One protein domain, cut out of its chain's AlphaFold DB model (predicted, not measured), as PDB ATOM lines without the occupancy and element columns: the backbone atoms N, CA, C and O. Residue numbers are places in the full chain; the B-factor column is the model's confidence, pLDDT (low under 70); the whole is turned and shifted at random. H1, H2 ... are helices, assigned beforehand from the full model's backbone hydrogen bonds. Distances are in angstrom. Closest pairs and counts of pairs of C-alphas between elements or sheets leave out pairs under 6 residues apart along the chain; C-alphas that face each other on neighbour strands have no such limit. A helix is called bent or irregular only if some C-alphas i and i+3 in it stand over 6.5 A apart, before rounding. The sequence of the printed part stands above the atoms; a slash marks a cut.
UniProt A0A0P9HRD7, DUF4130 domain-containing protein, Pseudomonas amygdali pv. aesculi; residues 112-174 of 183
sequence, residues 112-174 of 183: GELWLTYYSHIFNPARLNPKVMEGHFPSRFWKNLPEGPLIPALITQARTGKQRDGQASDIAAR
ATOM      1  N   GLY A 112      62.072  14.333  19.872       85.62
ATOM      2  CA  GLY A 112      61.373  13.300  19.109       85.62
ATOM      3  C   GLY A 112      60.996  12.077  19.949       85.62
ATOM      4  O   GLY A 112      59.837  11.671  19.966       85.62
ATOM      5  N   GLU A 113      61.930  11.536  20.734       87.06
ATOM      6  CA  GLU A 113      61.691  10.354  21.584       87.06
ATOM      7  C   GLU A 113      60.628  10.587  22.671       87.06
ATOM      8  O   GLU A 113      59.785   9.724  22.953       87.06
ATOM      9  N   LEU A 114      60.624  11.782  23.273       88.31
ATOM     10  CA  LEU A 114      59.619  12.154  24.269       88.31
ATOM     11  C   LEU A 114      58.229  12.229  23.630       88.31
ATOM     12  O   LEU A 114      57.261  11.708  24.194       88.31
ATOM     13  N   TRP A 115      58.135  12.835  22.444       89.69
ATOM     14  CA  TRP A 115      56.899  12.884  21.671       89.69
ATOM     15  C   TRP A 115      56.403  11.487  21.299       89.69
ATOM     16  O   TRP A 115      55.235  11.187  21.531       89.69
ATOM     17  N   LEU A 116      57.275  10.611  20.793       89.50
ATOM     18  CA  LEU A 116      56.931   9.232  20.438       89.50
ATOM     19  C   LEU A 116      56.370   8.457  21.632       89.50
ATOM     20  O   LEU A 116      55.326   7.802  21.532       89.50
ATOM     21  N   THR A 117      57.028   8.583  22.785       87.62
ATOM     22  CA  THR A 117      56.574   7.966  24.034       87.62
ATOM     23  C   THR A 117      55.189   8.483  24.417       87.62
ATOM     24  O   THR A 117      54.279   7.688  24.663       87.62
ATOM     25  N   TYR A 118      54.992   9.802  24.416       88.88
ATOM     26  CA  TYR A 118      53.698  10.408  24.715       88.88
ATOM     27  C   TYR A 118      52.606   9.981  23.722       88.88
ATOM     28  O   TYR A 118      51.520   9.578  24.140       88.88
ATOM     29  N   TYR A 119      52.901  10.000  22.421       89.50
ATOM     30  CA  TYR A 119      51.978   9.613  21.356       89.50
ATOM     31  C   TYR A 119      51.491   8.173  21.536       89.50
ATOM     32  O   TYR A 119      50.288   7.911  21.478       89.50
ATOM     33  N   SER A 120      52.409   7.249  21.842       87.06
ATOM     34  CA  SER A 120      52.058   5.857  22.138       87.06
ATOM     35  C   SER A 120      51.088   5.745  23.323       87.06
ATOM     36  O   SER A 120      50.168   4.931  23.280       87.06
ATOM     37  N   HIS A 121      51.243   6.602  24.343       85.12
ATOM     38  CA  HIS A 121      50.414   6.603  25.549       85.12
ATOM     39  C   HIS A 121      48.998   7.139  25.337       85.12
ATOM     40  O   HIS A 121      48.064   6.646  25.969       85.12
ATOM     41  N   ILE A 122      48.822   8.131  24.465       84.31
ATOM     42  CA  ILE A 122      47.495   8.691  24.169       84.31
ATOM     43  C   ILE A 122      46.764   7.935  23.054       84.31
ATOM     44  O   ILE A 122      45.562   8.138  22.859       84.31
ATOM     45  N   PHE A 123      47.464   7.068  22.317       85.75
ATOM     46  CA  PHE A 123      46.853   6.249  21.282       85.75
ATOM     47  C   PHE A 123      45.887   5.244  21.910       85.75
ATOM     48  O   PHE A 123      46.280   4.370  22.680       85.75
ATOM     49  N   ASN A 124      44.608   5.355  21.549       85.38
ATOM     50  CA  ASN A 124      43.555   4.472  22.027       85.38
ATOM     51  C   ASN A 124      43.136   3.504  20.902       85.38
ATOM     52  O   ASN A 124      42.385   3.912  20.006       85.38
ATOM     53  N   PRO A 125      43.567   2.227  20.946       82.31
ATOM     54  CA  PRO A 125      43.243   1.236  19.921       82.31
ATOM     55  C   PRO A 125      41.736   1.024  19.738       82.31
ATOM     56  O   PRO A 125      41.273   0.839  18.612       82.31
ATOM     57  N   ALA A 126      40.956   1.109  20.820       81.06
ATOM     58  CA  ALA A 126      39.501   0.963  20.795       81.06
ATOM     59  C   ALA A 126      38.796   2.086  20.013       81.06
ATOM     60  O   ALA A 126      37.708   1.881  19.479       81.06
ATOM     61  N   ARG A 127      39.418   3.269  19.904       83.50
ATOM     62  CA  ARG A 127      38.892   4.418  19.140       83.50
ATOM     63  C   ARG A 127      39.376   4.462  17.690       83.50
ATOM     64  O   ARG A 127      38.993   5.368  16.949       83.50
ATOM     65  N   LEU A 128      40.209   3.513  17.266       86.25
ATOM     66  CA  LEU A 128      40.780   3.526  15.927       86.25
ATOM     67  C   LEU A 128      39.738   3.131  14.871       86.25
ATOM     68  O   LEU A 128      39.277   1.991  14.824       86.25
ATOM     69  N   ASN A 129      39.463   4.048  13.942       87.62
ATOM     70  CA  ASN A 129      38.828   3.745  12.661       87.62
ATOM     71  C   ASN A 129      39.847   3.973  11.527       87.62
ATOM     72  O   ASN A 129      40.092   5.127  11.167       87.62
ATOM     73  N   PRO A 130      40.424   2.906  10.935       83.81
ATOM     74  CA  PRO A 130      41.484   3.042   9.936       83.81
ATOM     75  C   PRO A 130      41.078   3.850   8.699       83.81
ATOM     76  O   PRO A 130      41.859   4.667   8.232       83.81
ATOM     77  N   LYS A 131      39.840   3.687   8.209       85.69
ATOM     78  CA  LYS A 131      39.356   4.417   7.022       85.69
ATOM     79  C   LYS A 131      39.288   5.922   7.277       85.69
ATOM     80  O   LYS A 131      39.686   6.720   6.435       85.69
ATOM     81  N   VAL A 132      38.773   6.306   8.446       87.56
ATOM     82  CA  VAL A 132      38.682   7.715   8.852       87.56
ATOM     83  C   VAL A 132      40.079   8.277   9.107       87.56
ATOM     84  O   VAL A 132      40.387   9.374   8.646       87.56
ATOM     85  N   MET A 133      40.947   7.505   9.765       86.06
ATOM     86  CA  MET A 133      42.329   7.896  10.015       86.06
ATOM     87  C   MET A 133      43.088   8.137   8.708       86.06
ATOM     88  O   MET A 133      43.657   9.203   8.565       86.06
ATOM     89  N   GLU A 134      43.044   7.236   7.724       84.25
ATOM     90  CA  GLU A 134      43.696   7.443   6.417       84.25
ATOM     91  C   GLU A 134      43.132   8.657   5.659       84.25
ATOM     92  O   GLU A 134      43.860   9.352   4.948       84.25
ATOM     93  N   GLY A 135      41.838   8.948   5.833       83.81
ATOM     94  CA  GLY A 135      41.196  10.127   5.258       83.81
ATOM     95  C   GLY A 135      41.714  11.441   5.847       83.81
ATOM     96  O   GLY A 135      41.988  12.382   5.099       83.81
ATOM     97  N   HIS A 136      41.855  11.518   7.170       83.25
ATOM     98  CA  HIS A 136      42.385  12.707   7.842       83.25
ATOM     99  C   HIS A 136      43.908  12.762   7.834       83.25
ATOM    100  O   HIS A 136      44.457  13.854   7.839       83.25
ATOM    101  N   PHE A 137      44.574  11.613   7.782       84.56
ATOM    102  CA  PHE A 137      46.007  11.448   7.972       84.56
ATOM    103  C   PHE A 137      46.614  10.525   6.904       84.56
ATOM    104  O   PHE A 137      46.942   9.366   7.184       84.56
ATOM    105  N   PRO A 138      46.755  11.016   5.656       86.75
ATOM    106  CA  PRO A 138      47.220  10.199   4.541       86.75
ATOM    107  C   PRO A 138      48.634   9.652   4.756       86.75
ATOM    108  O   PRO A 138      49.550  10.393   5.117       86.75
ATOM    109  N   SER A 139      48.837   8.375   4.425       85.75
ATOM    110  CA  SER A 139      50.090   7.644   4.673       85.75
ATOM    111  C   SER A 139      51.338   8.265   4.049       85.75
ATOM    112  O   SER A 139      52.424   8.166   4.614       85.75
ATOM    113  N   ARG A 140      51.201   8.978   2.923       88.75
ATOM    114  CA  ARG A 140      52.323   9.676   2.270       88.75
ATOM    115  C   ARG A 140      53.023  10.708   3.166       88.75
ATOM    116  O   ARG A 140      54.173  11.034   2.898       88.75
ATOM    117  N   PHE A 141      52.343  11.228   4.194       87.38
ATOM    118  CA  PHE A 141      52.918  12.203   5.125       87.38
ATOM    119  C   PHE A 141      53.660  11.555   6.292       87.38
ATOM    120  O   PHE A 141      54.482  12.221   6.911       87.38
ATOM    121  N   TRP A 142      53.424  10.271   6.575       88.38
ATOM    122  CA  TRP A 142      53.996   9.604   7.748       88.38
ATOM    123  C   TRP A 142      55.525   9.633   7.738       88.38
ATOM    124  O   TRP A 142      56.130   9.824   8.780       88.38
ATOM    125  N   LYS A 143      56.160   9.551   6.562       84.38
ATOM    126  CA  LYS A 143      57.626   9.628   6.435       84.38
ATOM    127  C   LYS A 143      58.249  10.935   6.954       84.38
ATOM    128  O   LYS A 143      59.426  10.940   7.277       84.38
ATOM    129  N   ASN A 144      57.474  12.020   7.005       83.12
ATOM    130  CA  ASN A 144      57.938  13.345   7.424       83.12
ATOM    131  C   ASN A 144      57.460  13.699   8.842       83.12
ATOM    132  O   ASN A 144      57.632  14.833   9.281       83.12
ATOM    133  N   LEU A 145      56.808  12.761   9.534       86.00
ATOM    134  CA  LEU A 145      56.258  12.967  10.864       86.00
ATOM    135  C   LEU A 145      57.043  12.159  11.885       86.00
ATOM    136  O   LEU A 145      57.364  11.001  11.607       86.00
ATOM    137  N   PRO A 146      57.278  12.714  13.083       86.00
ATOM    138  CA  PRO A 146      58.008  11.994  14.108       86.00
ATOM    139  C   PRO A 146      57.260  10.716  14.510       86.00
ATOM    140  O   PRO A 146      57.876   9.665  14.582       86.00
ATOM    141  N   GLU A 147      55.927  10.746  14.641       87.75
ATOM    142  CA  GLU A 147      55.086   9.576  14.953       87.75
ATOM    143  C   GLU A 147      54.928   8.558  13.812       87.75
ATOM    144  O   GLU A 147      54.434   7.450  14.039       87.75
ATOM    145  N   GLY A 148      55.341   8.907  12.591       87.44
ATOM    146  CA  GLY A 148      55.163   8.103  11.381       87.44
ATOM    147  C   GLY A 148      55.517   6.618  11.521       87.44
ATOM    148  O   GLY A 148      54.682   5.769  11.189       87.44
ATOM    149  N   PRO A 149      56.714   6.284  12.042       87.12
ATOM    150  CA  PRO A 149      57.158   4.902  12.217       87.12
ATOM    151  C   PRO A 149      56.291   4.069  13.173       87.12
ATOM    152  O   PRO A 149      56.215   2.851  13.015       87.12
ATOM    153  N   LEU A 150      55.608   4.692  14.144       87.19
ATOM    154  CA  LEU A 150      54.776   3.973  15.119       87.19
ATOM    155  C   LEU A 150      53.407   3.573  14.557       87.19
ATOM    156  O   LEU A 150      52.826   2.573  14.984       87.19
ATOM    157  N   ILE A 151      52.875   4.341  13.604       87.62
ATOM    158  CA  ILE A 151      51.489   4.210  13.136       87.62
ATOM    159  C   ILE A 151      51.165   2.793  12.620       87.62
ATOM    160  O   ILE A 151      50.160   2.232  13.068       87.62
ATOM    161  N   PRO A 152      51.973   2.151  11.745       88.50
ATOM    162  CA  PRO A 152      51.653   0.813  11.238       88.50
ATOM    163  C   PRO A 152      51.565  -0.250  12.341       88.50
ATOM    164  O   PRO A 152      50.666  -1.101  12.324       88.50
ATOM    165  N   ALA A 153      52.469  -0.185  13.322       86.56
ATOM    166  CA  ALA A 153      52.485  -1.101  14.456       86.56
ATOM    167  C   ALA A 153      51.241  -0.905  15.336       86.56
ATOM    168  O   ALA A 153      50.547  -1.876  15.641       86.56
ATOM    169  N   LEU A 154      50.897   0.345  15.657       84.56
ATOM    170  CA  LEU A 154      49.720   0.692  16.462       84.56
ATOM    171  C   LEU A 154      48.399   0.261  15.797       84.56
ATOM    172  O   LEU A 154      47.518  -0.286  16.463       84.56
ATOM    173  N   ILE A 155      48.269   0.420  14.473       86.38
ATOM    174  CA  ILE A 155      47.104  -0.075  13.715       86.38
ATOM    175  C   ILE A 155      47.011  -1.601  13.791       86.38
ATOM    176  O   ILE A 155      45.925  -2.154  13.982       86.38
ATOM    177  N   THR A 156      48.140  -2.288  13.621       85.19
ATOM    178  CA  THR A 156      48.191  -3.754  13.649       85.19
ATOM    179  C   THR A 156      47.788  -4.282  15.023       85.19
ATOM    180  O   THR A 156      46.942  -5.172  15.107       85.19
ATOM    181  N   GLN A 157      48.313  -3.680  16.095       78.62
ATOM    182  CA  GLN A 157      47.943  -4.003  17.476       78.62
ATOM    183  C   GLN A 157      46.443  -3.799  17.738       78.62
ATOM    184  O   GLN A 157      45.832  -4.614  18.426       78.62
ATOM    185  N   ALA A 158      45.829  -2.755  17.172       81.25
ATOM    186  CA  ALA A 158      44.394  -2.519  17.316       81.25
ATOM    187  C   ALA A 158      43.540  -3.607  16.637       81.25
ATOM    188  O   ALA A 158      42.523  -4.027  17.190       81.25
ATOM    189  N   ARG A 159      43.954  -4.097  15.458       77.81
ATOM    190  CA  ARG A 159      43.209  -5.108  14.681       77.81
ATOM    191  C   ARG A 159      43.240  -6.509  15.299       77.81
ATOM    192  O   ARG A 159      42.264  -7.238  15.163       77.81
ATOM    193  N   THR A 160      44.312  -6.897  15.989       70.50
ATOM    194  CA  THR A 160      44.503  -8.258  16.536       70.50
ATOM    195  C   THR A 160      43.793  -8.519  17.876       70.50
ATOM    196  O   THR A 160      44.217  -9.366  18.654       70.50
ATOM    197  N   GLY A 161      42.673  -7.835  18.141       56.69
ATOM    198  CA  GLY A 161      41.785  -8.137  19.275       56.69
ATOM    199  C   GLY A 161      41.912  -7.217  20.493       56.69
ATOM    200  O   GLY A 161      41.199  -7.417  21.473       56.69
ATOM    201  N   LYS A 162      42.744  -6.170  20.425       55.16
ATOM    202  CA  LYS A 162      42.938  -5.197  21.519       55.16
ATOM    203  C   LYS A 162      42.004  -3.987  21.459       55.16
ATOM    204  O   LYS A 162      42.125  -3.093  22.283       55.16
ATOM    205  N   GLN A 163      41.023  -3.961  20.551       54.91
ATOM    206  CA  GLN A 163      39.940  -2.962  20.593       54.91
ATOM    207  C   GLN A 163      39.087  -3.035  21.873       54.91
ATOM    208  O   GLN A 163      38.300  -2.127  22.125       54.91
ATOM    209  N   ARG A 164      39.220  -4.100  22.675       53.06
ATOM    210  CA  ARG A 164      38.586  -4.203  23.995       53.06
ATOM    211  C   ARG A 164      39.303  -3.381  25.072       53.06
ATOM    212  O   ARG A 164      38.649  -2.979  26.029       53.06
ATOM    213  N   ASP A 165      40.587  -3.079  24.885       57.44
ATOM    214  CA  ASP A 165      41.417  -2.383  25.865       57.44
ATOM    215  C   ASP A 165      41.693  -0.941  25.413       57.44
ATOM    216  O   ASP A 165      41.978  -0.658  24.248       57.44
ATOM    217  N   GLY A 166      41.601   0.014  26.342       60.38
ATOM    218  CA  GLY A 166      41.754   1.443  26.041       60.38
ATOM    219  C   GLY A 166      43.197   1.923  25.829       60.38
ATOM    220  O   GLY A 166      43.384   3.116  25.598       60.38
ATOM    221  N   GLN A 167      44.201   1.044  25.940       62.91
ATOM    222  CA  GLN A 167      45.634   1.381  25.915       62.91
ATOM    223  C   GLN A 167      46.440   0.421  25.024       62.91
ATOM    224  O   GLN A 167      46.070  -0.741  24.857       62.91
ATOM    225  N   ALA A 168      47.566   0.891  24.470       64.38
ATOM    226  CA  ALA A 168      48.506   0.045  23.729       64.38
ATOM    227  C   ALA A 168      49.145  -1.025  24.640       64.38
ATOM    228  O   ALA A 168      49.404  -0.788  25.822       64.38
ATOM    229  N   SER A 169      49.426  -2.217  24.103       64.25
ATOM    230  CA  SER A 169      49.827  -3.372  24.929       64.25
ATOM    231  C   SER A 169      51.145  -3.205  25.662       64.25
ATOM    232  O   SER A 169      51.303  -3.719  26.767       64.25
ATOM    233  N   ASP A 170      52.079  -2.474  25.063       65.12
ATOM    234  CA  ASP A 170      53.411  -2.274  25.636       65.12
ATOM    235  C   ASP A 170      53.338  -1.390  26.892       65.12
ATOM    236  O   ASP A 170      54.204  -1.448  27.761       65.12
ATOM    237  N   ILE A 171      52.254  -0.619  27.027       64.94
ATOM    238  CA  ILE A 171      51.940   0.205  28.196       64.94
ATOM    239  C   ILE A 171      51.268  -0.641  29.267       64.94
ATOM    240  O   ILE A 171      51.665  -0.570  30.425       64.94
ATOM    241  N   ALA A 172      50.302  -1.483  28.884       62.09
ATOM    242  CA  ALA A 172      49.624  -2.386  29.815       62.09
ATOM    243  C   ALA A 172      50.609  -3.329  30.535       62.09
ATOM    244  O   ALA A 172      50.378  -3.716  31.679       62.09
ATOM    245  N   ALA A 173      51.734  -3.663  29.892       68.62
ATOM    246  CA  ALA A 173      52.790  -4.485  30.475       68.62
ATOM    247  C   ALA A 173      53.749  -3.721  31.420       68.62
ATOM    248  O   ALA A 173      54.499  -4.351  32.170       68.62
ATOM    249  N   ARG A 174      53.763  -2.378  31.408       70.94
ATOM    250  CA  ARG A 174      54.665  -1.573  32.252       70.94
ATOM    251  C   ARG A 174      54.155  -1.520  33.695       70.94
ATOM    252  O   ARG A 174      53.043  -1.079  33.970       70.94
TER     253      ARG A 174
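AT A GLANCE: This is residues 112 to 174 of the 183 residues of the protein "DUF4130 domain-containing protein" of Pseudomonas amygdali pv. aesculi (UniProt A0A0P9HRD7). Five short helices make a flat arrangement with few contacts: H4, the longest, lies nearest the middle, and H1, H2, H3 and H5 are spaced round it. H1 runs the same way as H4, while residues 131 to 138, of which 131 to 136 belong to H2, stick out. The printed part has 63 residues with five named helices, H1 to H5 in chain order, and no named strand: the class is all helix. It is compact, with a radius of gyration of the C-alphas of 11.6 A and spans of 30 by 27 by 14 A.

HOW THE PARTS SIT: Start at H1, residues 112 to 122, and compare it with H4, residues 148 to 159: they are close but not clearly touching, at a shallow tilt of 21 degrees, the closest C-alphas being those of Ser 120 and Leu 150, 7.8 A apart. Next comes H2, residues 130 to 136, close to but not clearly touching H4, its closest C-alphas Pro 130 and Ile 155 at 7.5 A. H3, residues 139 to 144, and H4 touch only at the corner, through residues 148 to 149 of H4 alone, with the closest C-alphas, Trp 142 and Gly 148, 4.1 A apart. Look last at H5, residues 169 to 172: it is close to but not clearly touching H1, closest at C-alphas His 121 and Ile 171, 7.1 A. In H1 and H2 every O i to N i+4 pair is within hydrogen-bond range; H4 has 6 of 8, H3 0 of 2 but 2 of 3 O i to N i+3 pairs, and H5 is too short for an i+4 pair.

IN THESE COORDINATES: Find C-alpha 112 at (61.373, 13.300, 19.109); H1 runs 15.5 A from there. H4 runs 18.1 A from C-alpha 148 at (55.163, 8.103, 11.381). H5 ends at C-alpha 172, (49.624, -2.386, 29.815). H3 and H4 are irregular, but only just: C-alphas 140 and 143 are 6.7 A apart, 149 and 152 6.9 A.

THE WHOLE: The C-alphas farthest apart, Gly 135 and Arg 174, are 32.4 A apart. The printed part has no cut and no long link. Look for low confidence at residues 161 to 173, under 70.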